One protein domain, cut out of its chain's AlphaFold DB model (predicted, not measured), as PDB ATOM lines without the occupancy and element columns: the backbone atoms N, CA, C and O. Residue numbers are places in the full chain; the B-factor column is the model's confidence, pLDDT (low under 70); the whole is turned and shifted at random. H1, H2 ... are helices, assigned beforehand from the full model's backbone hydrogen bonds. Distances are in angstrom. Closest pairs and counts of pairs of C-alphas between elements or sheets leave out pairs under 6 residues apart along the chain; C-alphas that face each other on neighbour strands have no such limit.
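This is residues 32 to 122 of the 195 residues of an uncharacterized protein of Gigaspora rosea (UniProt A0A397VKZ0). Two long helices, H2 and H3, make a narrow V that is joined at one end and open at the other, and a long loose tail, residues 32 to 64 with the short H1 in it, continues the flat zigzag away from the open end of H2. The V is a helical hairpin, and its two arms meet near the turn alone. The printed part has 91 residues with three named helices, in the order H1, H2, H3, and no named strand; its class is all helix. It is extended, with a radius of gyration of the C-alphas of 22.4 A, and flat, spanning 57 by 43 by 14 A.

Find C-alpha 65 at (-21.624, 0.808, 47.660); from there H2, residues 65 to 93, runs 42.4 A to C-alpha 93 at (-16.956, 12.065, 7.050). After it look for H3, residues 97 to 119, which runs 32.8 A and ends at C-alpha 119, (-32.423, 20.642, 42.451). Before them look for H1, residues 52 to 56.

Begin at the closest C-alphas of H2 and H3, those of Thr 91 and Gly 97, 5.4 A apart. The two helices touch there with residues 88 to 91 and 97 to 100 alone. They run opposite ways at a shallow tilt of 27 degrees. H1 is apart from H2 and from H3. In H1, H2 and H3 every O i to N i+4 pair is within hydrogen-bond range.

The C-alphas of Asp 42 and Lys 120, the two farthest apart, lie 65.5 A from each other. The printed part has no cut. The link from H2 to H3 is tight, and that from H1 to H2 is short. Residues 40 to 46 and 105 to 122 are among those that stand free. The mean pLDDT of the printed part is 73.9, and residues 32 to 63 and 116 to 122 are under 70.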
ATOM      1  N   VAL A  32       2.151 -23.092  47.497       39.12
ATOM      2  CA  VAL A  32       0.859 -22.586  47.026       39.12
ATOM      3  C   VAL A  32       1.084 -22.135  45.586       39.12
ATOM      4  O   VAL A  32       1.310 -20.965  45.274       39.12
ATOM      5  N   GLY A  33       1.133 -23.117  44.692       37.72
ATOM      6  CA  GLY A  33       1.174 -22.918  43.267       37.72
ATOM      7  C   GLY A  33      -0.152 -22.298  42.884       37.72
ATOM      8  O   GLY A  33      -1.177 -22.975  42.857       37.72
ATOM      9  N   VAL A  34      -0.147 -21.007  42.565       38.16
ATOM     10  CA  VAL A  34      -1.216 -20.428  41.757       38.16
ATOM     11  C   VAL A  34      -1.075 -21.065  40.378       38.16
ATOM     12  O   VAL A  34      -0.344 -20.583  39.514       38.16
ATOM     13  N   ILE A  35      -1.710 -22.224  40.204       35.59
ATOM     14  CA  ILE A  35      -1.802 -22.914  38.927       35.59
ATOM     15  C   ILE A  35      -2.714 -22.052  38.053       35.59
ATOM     16  O   ILE A  35      -3.936 -22.185  38.074       35.59
ATOM     17  N   THR A  36      -2.133 -21.155  37.260       41.75
ATOM     18  CA  THR A  36      -2.819 -20.653  36.070       41.75
ATOM     19  C   THR A  36      -2.917 -21.829  35.103       41.75
ATOM     20  O   THR A  36      -1.967 -22.110  34.369       41.75
ATOM     21  N   GLN A  37      -4.023 -22.573  35.152       38.34
ATOM     22  CA  GLN A  37      -4.321 -23.611  34.168       38.34
ATOM     23  C   GLN A  37      -4.584 -22.931  32.820       38.34
ATOM     24  O   GLN A  37      -5.723 -22.671  32.446       38.34
ATOM     25  N   PHE A  38      -3.528 -22.641  32.066       43.09
ATOM     26  CA  PHE A  38      -3.658 -22.539  30.621       43.09
ATOM     27  C   PHE A  38      -3.838 -23.971  30.121       43.09
ATOM     28  O   PHE A  38      -2.865 -24.701  29.943       43.09
ATOM     29  N   GLN A  39      -5.092 -24.402  29.985       39.03
ATOM     30  CA  GLN A  39      -5.428 -25.677  29.364       39.03
ATOM     31  C   GLN A  39      -4.915 -25.668  27.919       39.03
ATOM     32  O   GLN A  39      -5.549 -25.136  27.010       39.03
ATOM     33  N   HIS A  40      -3.743 -26.260  27.709       40.97
ATOM     34  CA  HIS A  40      -3.303 -26.683  26.392       40.97
ATOM     35  C   HIS A  40      -4.032 -27.991  26.078       40.97
ATOM     36  O   HIS A  40      -3.521 -29.074  26.353       40.97
ATOM     37  N   VAL A  41      -5.262 -27.887  25.574       39.22
ATOM     38  CA  VAL A  41      -5.943 -29.029  24.953       39.22
ATOM     39  C   VAL A  41      -5.474 -29.088  23.507       39.22
ATOM     40  O   VAL A  41      -5.511 -28.081  22.798       39.22
ATOM     41  N   ASP A  42      -4.973 -30.255  23.118       45.94
ATOM     42  CA  ASP A  42      -4.408 -30.532  21.807       45.94
ATOM     43  C   ASP A  42      -5.290 -30.056  20.647       45.94
ATOM     44  O   ASP A  42      -6.509 -30.201  20.658       45.94
ATOM     45  N   ASN A  43      -4.596 -29.492  19.655       49.81
ATOM     46  CA  ASN A  43      -4.987 -29.202  18.277       49.81
ATOM     47  C   ASN A  43      -6.419 -28.688  18.036       49.81
ATOM     48  O   ASN A  43      -7.400 -29.422  18.034       49.81
ATOM     49  N   SER A  44      -6.473 -27.407  17.650       52.22
ATOM     50  CA  SER A  44      -7.640 -26.605  17.246       52.22
ATOM     51  C   SER A  44      -8.558 -26.153  18.383       52.22
ATOM     52  O   SER A  44      -9.719 -26.536  18.488       52.22
ATOM     53  N   LYS A  45      -8.074 -25.235  19.224       38.56
ATOM     54  CA  LYS A  45      -8.979 -24.477  20.091       38.56
ATOM     55  C   LYS A  45      -8.498 -23.053  20.296       38.56
ATOM     56  O   LYS A  45      -7.379 -22.819  20.739       38.56
ATOM     57  N   LEU A  46      -9.375 -22.120  19.924       45.12
ATOM     58  CA  LEU A  46      -9.328 -20.706  20.277       45.12
ATOM     59  C   LEU A  46      -8.797 -20.548  21.701       45.12
ATOM     60  O   LEU A  46      -9.372 -21.099  22.639       45.12
ATOM     61  N   ILE A  47      -7.723 -19.773  21.851       50.94
ATOM     62  CA  ILE A  47      -7.309 -19.237  23.145       50.94
ATOM     63  C   ILE A  47      -8.423 -18.278  23.561       50.94
ATOM     64  O   ILE A  47      -8.410 -17.091  23.236       50.94
ATOM     65  N   ILE A  48      -9.453 -18.812  24.210       47.47
ATOM     66  CA  ILE A  48     -10.437 -17.998  24.898       47.47
ATOM     67  C   ILE A  48      -9.683 -17.462  26.107       47.47
ATOM     68  O   ILE A  48      -9.358 -18.204  27.031       47.47
ATOM     69  N   ASN A  49      -9.330 -16.179  26.039       51.31
ATOM     70  CA  ASN A  49      -8.802 -15.416  27.160       51.31
ATOM     71  C   ASN A  49      -9.910 -15.340  28.213       51.31
ATOM     72  O   ASN A  49     -10.674 -14.373  28.274       51.31
ATOM     73  N   ASP A  50     -10.064 -16.412  28.981       50.09
ATOM     74  CA  ASP A  50     -11.147 -16.517  29.933       50.09
ATOM     75  C   ASP A  50     -10.753 -15.772  31.208       50.09
ATOM     76  O   ASP A  50     -10.182 -16.309  32.158       50.09
ATOM     77  N   PHE A  51     -11.044 -14.471  31.211       59.22
ATOM     78  CA  PHE A  51     -10.898 -13.602  32.378       59.22
ATOM     79  C   PHE A  51     -11.848 -13.999  33.525       59.22
ATOM     80  O   PHE A  51     -11.878 -13.325  34.557       59.22
ATOM     81  N   TYR A  52     -12.608 -15.090  33.390       60.78
ATOM     82  CA  TYR A  52     -13.491 -15.624  34.418       60.78
ATOM     83  C   TYR A  52     -12.770 -15.953  35.733       60.78
ATOM     84  O   TYR A  52     -13.349 -15.776  36.805       60.78
ATOM     85  N   VAL A  53     -11.480 -16.308  35.697       62.38
ATOM     86  CA  VAL A  53     -10.660 -16.487  36.915       62.38
ATOM     87  C   VAL A  53     -10.626 -15.208  37.768       62.38
ATOM     88  O   VAL A  53     -10.694 -15.269  38.995       62.38
ATOM     89  N   PHE A  54     -10.625 -14.022  37.148       60.47
ATOM     90  CA  PHE A  54     -10.675 -12.754  37.883       60.47
ATOM     91  C   PHE A  54     -12.049 -12.459  38.481       60.47
ATOM     92  O   PHE A  54     -12.147 -11.698  39.443       60.47
ATOM     93  N   ASN A  55     -13.113 -13.060  37.946       61.78
ATOM     94  CA  ASN A  55     -14.432 -12.965  38.562       61.78
ATOM     95  C   ASN A  55     -14.510 -13.804  39.843       61.78
ATOM     96  O   ASN A  55     -15.205 -13.395  40.765       61.78
ATOM     97  N   GLN A  56     -13.746 -14.896  39.948       62.38
ATOM     98  CA  GLN A  56     -13.632 -15.680  41.186       62.38
ATOM     99  C   GLN A  56     -12.825 -14.938  42.269       62.38
ATOM    100  O   GLN A  56     -13.136 -15.039  43.450       62.38
ATOM    101  N   LEU A  57     -11.837 -14.126  41.867       60.47
ATOM    102  CA  LEU A  57     -11.082 -13.238  42.769       60.47
ATOM    103  C   LEU A  57     -11.893 -12.032  43.264       60.47
ATOM    104  O   LEU A  57     -11.501 -11.380  44.234       60.47
ATOM    105  N   LYS A  58     -13.011 -11.697  42.612       56.78
ATOM    106  CA  LYS A  58     -13.931 -10.685  43.132       56.78
ATOM    107  C   LYS A  58     -14.747 -11.308  44.253       56.78
ATOM    108  O   LYS A  58     -15.829 -11.839  44.021       56.78
ATOM    109  N   THR A  59     -14.279 -11.172  45.489       57.91
ATOM    110  CA  THR A  59     -15.148 -11.382  46.648       57.91
ATOM    111  C   THR A  59     -16.395 -10.495  46.493       57.91
ATOM    112  O   THR A  59     -16.258  -9.300  46.187       57.91
ATOM    113  N   PRO A  60     -17.612 -11.037  46.683       58.97
ATOM    114  CA  PRO A  60     -18.861 -10.368  46.314       58.97
ATOM    115  C   PRO A  60     -19.086  -9.028  47.029       58.97
ATOM    116  O   PRO A  60     -19.944  -8.258  46.605       58.97
ATOM    117  N   HIS A  61     -18.337  -8.721  48.096       56.84
ATOM    118  CA  HIS A  61     -18.490  -7.517  48.926       56.84
ATOM    119  C   HIS A  61     -17.178  -6.724  49.101       56.84
ATOM    120  O   HIS A  61     -17.002  -6.005  50.077       56.84
ATOM    121  N   THR A  62     -16.231  -6.833  48.160       62.22
ATOM    122  CA  THR A  62     -14.920  -6.146  48.274       62.22
ATOM    123  C   THR A  62     -15.023  -4.616  48.169       62.22
ATOM    124  O   THR A  62     -14.119  -3.898  48.589       62.22
ATOM    125  N   PHE A  63     -16.113  -4.098  47.595       62.78
ATOM    126  CA  PHE A  63     -16.319  -2.665  47.401       62.78
ATOM    127  C   PHE A  63     -17.468  -2.156  48.261       62.78
ATOM    128  O   PHE A  63     -18.542  -2.753  48.290       62.78
ATOM    129  N   THR A  64     -17.264  -1.001  48.891       76.25
ATOM    130  CA  THR A  64     -18.369  -0.220  49.446       76.25
ATOM    131  C   THR A  64     -19.302   0.227  48.316       76.25
ATOM    132  O   THR A  64     -18.877   0.406  47.167       76.25
ATOM    133  N   THR A  65     -20.584   0.418  48.630       78.62
ATOM    134  CA  THR A  65     -21.624   0.808  47.660       78.62
ATOM    135  C   THR A  65     -21.241   2.068  46.877       78.62
ATOM    136  O   THR A  65     -21.428   2.129  45.662       78.62
ATOM    137  N   GLU A  66     -20.604   3.038  47.532       77.81
ATOM    138  CA  GLU A  66     -20.078   4.251  46.897       77.81
ATOM    139  C   GLU A  66     -19.010   3.958  45.839       77.81
ATOM    140  O   GLU A  66     -19.037   4.523  44.741       77.81
ATOM    141  N   VAL A  67     -18.061   3.067  46.143       77.56
ATOM    142  CA  VAL A  67     -16.988   2.701  45.211       77.56
ATOM    143  C   VAL A  67     -17.573   1.961  44.012       77.56
ATOM    144  O   VAL A  67     -17.207   2.261  42.873       77.56
ATOM    145  N   GLN A  68     -18.542   1.074  44.233       81.19
ATOM    146  CA  GLN A  68     -19.242   0.384  43.151       81.19
ATOM    147  C   GLN A  68     -19.996   1.366  42.242       81.19
ATOM    148  O   GLN A  68     -19.861   1.292  41.017       81.19
ATOM    149  N   GLN A  69     -20.720   2.333  42.813       81.31
ATOM    150  CA  GLN A  69     -21.398   3.378  42.040       81.31
ATOM    151  C   GLN A  69     -20.409   4.230  41.235       81.31
ATOM    152  O   GLN A  69     -20.657   4.517  40.061       81.31
ATOM    153  N   ARG A  70     -19.265   4.611  41.818       78.56
ATOM    154  CA  ARG A  70     -18.214   5.367  41.110       78.56
ATOM    155  C   ARG A  70     -17.630   4.571  39.944       78.56
ATOM    156  O   ARG A  70     -17.488   5.114  38.847       78.56
ATOM    157  N   VAL A  71     -17.339   3.285  40.146       81.06
ATOM    158  CA  VAL A  71     -16.851   2.392  39.084       81.06
ATOM    159  C   VAL A  71     -17.885   2.280  37.964       81.06
ATOM    160  O   VAL A  71     -17.542   2.465  36.796       81.06
ATOM    161  N   GLN A  72     -19.160   2.070  38.296       85.12
ATOM    162  CA  GLN A  72     -20.235   2.001  37.303       85.12
ATOM    163  C   GLN A  72     -20.403   3.313  36.525       85.12
ATOM    164  O   GLN A  72     -20.543   3.278  35.301       85.12
ATOM    165  N   LYS A  73     -20.343   4.470  37.200       88.81
ATOM    166  CA  LYS A  73     -20.373   5.792  36.547       88.81
ATOM    167  C   LYS A  73     -19.220   5.942  35.554       88.81
ATOM    168  O   LYS A  73     -19.451   6.334  34.413       88.81
ATOM    169  N   LYS A  74     -17.999   5.561  35.947       90.75
ATOM    170  CA  LYS A  74     -16.815   5.617  35.075       90.75
ATOM    171  C   LYS A  74     -16.956   4.713  33.848       90.75
ATOM    172  O   LYS A  74     -16.646   5.144  32.739       90.75
ATOM    173  N   VAL A  75     -17.456   3.490  34.030       90.44
ATOM    174  CA  VAL A  75     -17.707   2.555  32.921       90.44
ATOM    175  C   VAL A  75     -18.726   3.148  31.946       90.44
ATOM    176  O   VAL A  75     -18.435   3.252  30.754       90.44
ATOM    177  N   LYS A  76     -19.874   3.626  32.443       93.19
ATOM    178  CA  LYS A  76     -20.913   4.259  31.612       93.19
ATOM    179  C   LYS A  76     -20.389   5.486  30.860       93.19
ATOM    180  O   LYS A  76     -20.640   5.607  29.664       93.19
ATOM    181  N   TYR A  77     -19.619   6.346  31.530       95.12
ATOM    182  CA  TYR A  77     -18.980   7.505  30.907       95.12
ATOM    183  C   TYR A  77     -18.050   7.089  29.762       95.12
ATOM    184  O   TYR A  77     -18.196   7.579  28.645       95.12
ATOM    185  N   SER A  78     -17.137   6.143  30.011       95.12
ATOM    186  CA  SER A  78     -16.182   5.685  28.993       95.12
ATOM    187  C   SER A  78     -16.879   5.089  27.767       95.12
ATOM    188  O   SER A  78     -16.501   5.379  26.631       95.12
ATOM    189  N   TYR A  79     -17.949   4.322  27.993       95.06
ATOM    190  CA  TYR A  79     -18.761   3.753  26.927       95.06
ATOM    191  C   TYR A  79     -19.476   4.841  26.112       95.06
ATOM    192  O   TYR A  79     -19.376   4.850  24.885       95.06
ATOM    193  N   GLY A  80     -20.149   5.783  26.780       96.12
ATOM    194  CA  GLY A  80     -20.847   6.894  26.126       96.12
ATOM    195  C   GLY A  80     -19.904   7.786  25.318       96.12
ATOM    196  O   GLY A  80     -20.178   8.074  24.153       96.12
ATOM    197  N   PHE A  81     -18.747   8.137  25.884       96.06
ATOM    198  CA  PHE A  81     -17.723   8.921  25.193       96.06
ATOM    199  C   PHE A  81     -17.233   8.225  23.918       96.06
ATOM    200  O   PHE A  81     -17.150   8.848  22.859       96.06
ATOM    201  N   GLY A  82     -16.979   6.912  23.984       97.38
ATOM    202  CA  GLY A  82     -16.600   6.126  22.810       97.38
ATOM    203  C   GLY A  82     -17.655   6.166  21.697       97.38
ATOM    204  O   GLY A  82     -17.305   6.270  20.520       97.38
ATOM    205  N   LYS A  83     -18.945   6.137  22.053       96.50
ATOM    206  CA  LYS A  83     -20.047   6.252  21.084       96.50
ATOM    207  C   LYS A  83     -20.125   7.641  20.456       96.50
ATOM    208  O   LYS A  83     -20.202   7.717  19.234       96.50
ATOM    209  N   ILE A  84     -20.049   8.704  21.257       96.94
ATOM    210  CA  ILE A  84     -20.068  10.093  20.767       96.94
ATOM    211  C   ILE A  84     -18.894  10.333  19.819       96.94
ATOM    212  O   ILE A  84     -19.095  10.845  18.725       96.94
ATOM    213  N   LYS A  85     -17.687   9.882  20.183       97.06
ATOM    214  CA  LYS A  85     -16.507   9.988  19.317       97.06
ATOM    215  C   LYS A  85     -16.717   9.285  17.972       97.06
ATOM    216  O   LYS A  85     -16.394   9.846  16.931       97.06
ATOM    217  N   LYS A  86     -17.265   8.063  17.982       97.44
ATOM    218  CA  LYS A  86     -17.553   7.323  16.743       97.44
ATOM    219  C   LYS A  86     -18.604   8.038  15.886       97.44
ATOM    220  O   LYS A  86     -18.431   8.112  14.676       97.44
ATOM    221  N   ALA A  87     -19.665   8.545  16.509       96.88
ATOM    222  CA  ALA A  87     -20.713   9.289  15.818       96.88
ATOM    223  C   ALA A  87     -20.166  10.581  15.196       96.88
ATOM    224  O   ALA A  87     -20.423  10.826  14.025       96.88
ATOM    225  N   LEU A  88     -19.350  11.336  15.937       96.75
ATOM    226  CA  LEU A  88     -18.706  12.555  15.449       96.75
ATOM    227  C   LEU A  88     -17.813  12.283  14.236       96.75
ATOM    228  O   LEU A  88     -17.898  12.998  13.248       96.75
ATOM    229  N   ASN A  89     -16.981  11.240  14.279       96.56
ATOM    230  CA  ASN A  89     -16.156  10.885  13.122       96.56
ATOM    231  C   ASN A  89     -17.025  10.608  11.888       96.56
ATOM    232  O   ASN A  89     -16.778  11.153  10.823       96.56
ATOM    233  N   MET A  90     -18.094   9.828  12.062       96.94
ATOM    234  CA  MET A  90     -19.009   9.498  10.972       96.94
ATOM    235  C   MET A  90     -19.752  10.728  10.433       96.94
ATOM    236  O   MET A  90     -20.001  10.813   9.236       96.94
ATOM    237  N   THR A  91     -20.115  11.694  11.283       97.38
ATOM    238  CA  THR A  91     -20.757  12.928  10.813       97.38
ATOM    239  C   THR A  91     -19.778  13.873  10.135       97.38
ATOM    240  O   THR A  91     -20.182  14.538   9.187       97.38
ATOM    241  N   LEU A  92     -18.512  13.912  10.557       95.06
ATOM    242  CA  LEU A  92     -17.459  14.653   9.856       95.06
ATOM    243  C   LEU A  92     -17.212  14.077   8.460       95.06
ATOM    244  O   LEU A  92     -17.198  14.841   7.498       95.06
ATOM    245  N   ASP A  93     -17.121  12.750   8.340       95.94
ATOM    246  CA  ASP A  93     -16.956  12.065   7.050       95.94
ATOM    247  C   ASP A  93     -18.119  12.366   6.084       95.94
ATOM    248  O   ASP A  93     -17.932  12.430   4.871       95.94
ATOM    249  N   LEU A  94     -19.324  12.579   6.623       95.38
ATOM    250  CA  LEU A  94     -20.536  12.901   5.863       95.38
ATOM    251  C   LEU A  94     -20.806  14.413   5.718       95.38
ATOM    252  O   LEU A  94     -21.794  14.788   5.091       95.38
ATOM    253  N   GLY A  95     -19.982  15.285   6.309       93.12
ATOM    254  CA  GLY A  95     -20.181  16.741   6.276       93.12
ATOM    255  C   GLY A  95     -21.350  17.270   7.127       93.12
ATOM    256  O   GLY A  95     -21.804  18.390   6.919       93.12
ATOM    257  N   TYR A  96     -21.845  16.497   8.101       95.44
ATOM    258  CA  TYR A  96     -22.958  16.856   8.999       95.44
ATOM    259  C   TYR A  96     -22.511  17.263  10.416       95.44
ATOM    260  O   TYR A  96     -23.263  17.079  11.379       95.44
ATOM    261  N   GLY A  97     -21.295  17.797  10.572       92.94
ATOM    262  CA  GLY A  97     -20.727  18.175  11.874       92.94
ATOM    263  C   GLY A  97     -21.623  19.125  12.677       92.94
ATOM    264  O   GLY A  97     -21.978  18.819  13.814       92.94
ATOM    265  N   ASP A  98     -22.080  20.213  12.054       94.31
ATOM    266  CA  ASP A  98     -22.896  21.239  12.720       94.31
ATOM    267  C   ASP A  98     -24.243  20.689  13.206       94.31
ATOM    268  O   ASP A  98     -24.685  20.964  14.320       94.31
ATOM    269  N   LYS A  99     -24.883  19.827  12.403       94.50
ATOM    270  CA  LYS A  99     -26.146  19.178  12.783       94.50
ATOM    271  C   LYS A  99     -25.961  18.253  13.986       94.50
ATOM    272  O   LYS A  99     -26.846  18.172  14.836       94.50
ATOM    273  N   PHE A 100     -24.826  17.559  14.060       96.12
ATOM    274  CA  PHE A 100     -24.496  16.721  15.207       96.12
ATOM    275  C   PHE A 100     -24.265  17.556  16.469       96.12
ATOM    276  O   PHE A 100     -24.802  17.206  17.517       96.12
ATOM    277  N   ILE A 101     -23.534  18.669  16.366       95.75
ATOM    278  CA  ILE A 101     -23.300  19.591  17.489       95.75
ATOM    279  C   ILE A 101     -24.632  20.133  18.014       95.75
ATOM    280  O   ILE A 101     -24.933  19.933  19.187       95.75
ATOM    281  N   ASN A 102     -25.493  20.655  17.135       96.62
ATOM    282  CA  ASN A 102     -26.813  21.163  17.524       96.62
ATOM    283  C   ASN A 102     -27.681  20.092  18.216       96.62
ATOM    284  O   ASN A 102     -28.442  20.396  19.134       96.62
ATOM    285  N   MET A 103     -27.573  18.824  17.800       96.62
ATOM    286  CA  MET A 103     -28.278  17.715  18.453       96.62
ATOM    287  C   MET A 103     -27.757  17.457  19.875       96.62
ATOM    288  O   MET A 103     -28.546  17.163  20.776       96.62
ATOM    289  N   ILE A 104     -26.441  17.546  20.079       96.31
ATOM    290  CA  ILE A 104     -25.821  17.396  21.400       96.31
ATOM    291  C   ILE A 104     -26.180  18.579  22.300       96.31
ATOM    292  O   ILE A 104     -26.552  18.347  23.450       96.31
ATOM    293  N   ASP A 105     -26.149  19.804  21.781       95.94
ATOM    294  CA  ASP A 105     -26.518  21.006  22.533       95.94
ATOM    295  C   ASP A 105     -27.978  20.937  22.994       95.94
ATOM    296  O   ASP A 105     -28.252  21.053  24.188       95.94
ATOM    297  N   GLY A 106     -28.905  20.576  22.099       95.94
ATOM    298  CA  GLY A 106     -30.310  20.382  22.470       95.94
ATOM    299  C   GLY A 106     -30.510  19.299  23.540       95.94
ATOM    300  O   GLY A 106     -31.349  19.442  24.434       95.94
ATOM    301  N   PHE A 107     -29.716  18.223  23.503       94.94
ATOM    302  CA  PHE A 107     -29.732  17.211  24.562       94.94
ATOM    303  C   PHE A 107     -29.205  17.757  25.899       94.94
ATOM    304  O   PHE A 107     -29.791  17.461  26.947       94.94
ATOM    305  N   ILE A 108     -28.112  18.527  25.878       94.12
ATOM    306  CA  ILE A 108     -27.518  19.148  27.071       94.12
ATOM    307  C   ILE A 108     -28.517  20.113  27.705       94.12
ATOM    308  O   ILE A 108     -28.776  19.994  28.903       94.12
ATOM    309  N   ASP A 109     -29.121  20.994  26.914       94.38
ATOM    310  CA  ASP A 109     -30.084  21.987  27.392       94.38
ATOM    311  C   ASP A 109     -31.307  21.315  28.023       94.38
ATOM    312  O   ASP A 109     -31.667  21.611  29.165       94.38
ATOM    313  N   HIS A 110     -31.878  20.314  27.348       92.62
ATOM    314  CA  HIS A 110     -33.001  19.543  27.883       92.62
ATOM    315  C   HIS A 110     -32.660  18.856  29.220       92.62
ATOM    316  O   HIS A 110     -33.482  18.805  30.140       92.62
ATOM    317  N   LYS A 111     -31.443  18.313  29.363       89.69
ATOM    318  CA  LYS A 111     -31.023  17.670  30.618       89.69
ATOM    319  C   LYS A 111     -30.642  18.662  31.707       89.69
ATOM    320  O   LYS A 111     -30.866  18.347  32.875       89.69
ATOM    321  N   LYS A 112     -30.138  19.843  31.357       86.75
ATOM    322  CA  LYS A 112     -29.863  20.915  32.314       86.75
ATOM    323  C   LYS A 112     -31.155  21.388  32.988       86.75
ATOM    324  O   LYS A 112     -31.197  21.411  34.215       86.75
ATOM    325  N   CYS A 113     -32.222  21.618  32.218       74.94
ATOM    326  CA  CYS A 113     -33.539  21.976  32.761       74.94
ATOM    327  C   CYS A 113     -34.081  20.913  33.734       74.94
ATOM    328  O   CYS A 113     -34.523  21.241  34.831       74.94
ATOM    329  N   SER A 114     -33.965  19.628  33.383       77.06
ATOM    330  CA  SER A 114     -34.417  18.522  34.243       77.06
ATOM    331  C   SER A 114     -33.629  18.420  35.561       77.06
ATOM    332  O   SER A 114     -34.201  18.090  36.598       77.06
ATOM    333  N   ILE A 115     -32.326  18.727  35.550       73.75
ATOM    334  CA  ILE A 115     -31.513  18.773  36.775       73.75
ATOM    335  C   ILE A 115     -31.922  19.972  37.639       73.75
ATOM    336  O   ILE A 115     -32.081  19.816  38.850       73.75
ATOM    337  N   GLU A 116     -32.135  21.144  37.040       64.31
ATOM    338  CA  GLU A 116     -32.546  22.353  37.764       64.31
ATOM    339  C   GLU A 116     -33.918  22.189  38.444       64.31
ATOM    340  O   GLU A 116     -34.057  22.571  39.608       64.31
ATOM    341  N   GLU A 117     -34.889  21.538  37.796       58.97
ATOM    342  CA  GLU A 117     -36.185  21.181  38.401       58.97
ATOM    343  C   GLU A 117     -36.023  20.275  39.631       58.97
ATOM    344  O   GLU A 117     -36.544  20.594  40.698       58.97
ATOM    345  N   THR A 118     -35.214  19.213  39.537       57.44
ATOM    346  CA  THR A 118     -34.952  18.310  40.680       57.44
ATOM    347  C   THR A 118     -34.093  18.931  41.793       57.44
ATOM    348  O   THR A 118     -34.149  18.494  42.943       57.44
ATOM    349  N   SER A 119     -33.288  19.954  41.479       53.22
ATOM    350  CA  SER A 119     -32.423  20.642  42.451       53.22
ATOM    351  C   SER A 119     -33.176  21.634  43.338       53.22
ATOM    352  O   SER A 119     -32.755  21.876  44.466       53.22
ATOM    353  N   LYS A 120     -34.323  22.159  42.881       51.34
ATOM    354  CA  LYS A 120     -35.205  22.984  43.725       51.34
ATOM    355  C   LYS A 120     -35.836  22.174  44.863       51.34
ATOM    356  O   LYS A 120     -36.227  22.757  45.868       51.34
ATOM    357  N   GLU A 121     -35.872  20.849  44.733       49.12
ATOM    358  CA  GLU A 121     -36.365  19.925  45.760       49.12
ATOM    359  C   GLU A 121     -35.246  19.351  46.654       49.12
ATOM    360  O   GLU A 121     -35.536  18.836  47.731       49.12
ATOM    361  N   ASN A 122     -33.965  19.469  46.272       48.81
ATOM    362  CA  ASN A 122     -32.829  18.931  47.032       48.81
ATOM    363  C   ASN A 122     -31.868  20.031  47.504       48.81
ATOM    364  O   ASN A 122     -30.948  20.463  46.812       48.81
TER     365      ASN A 122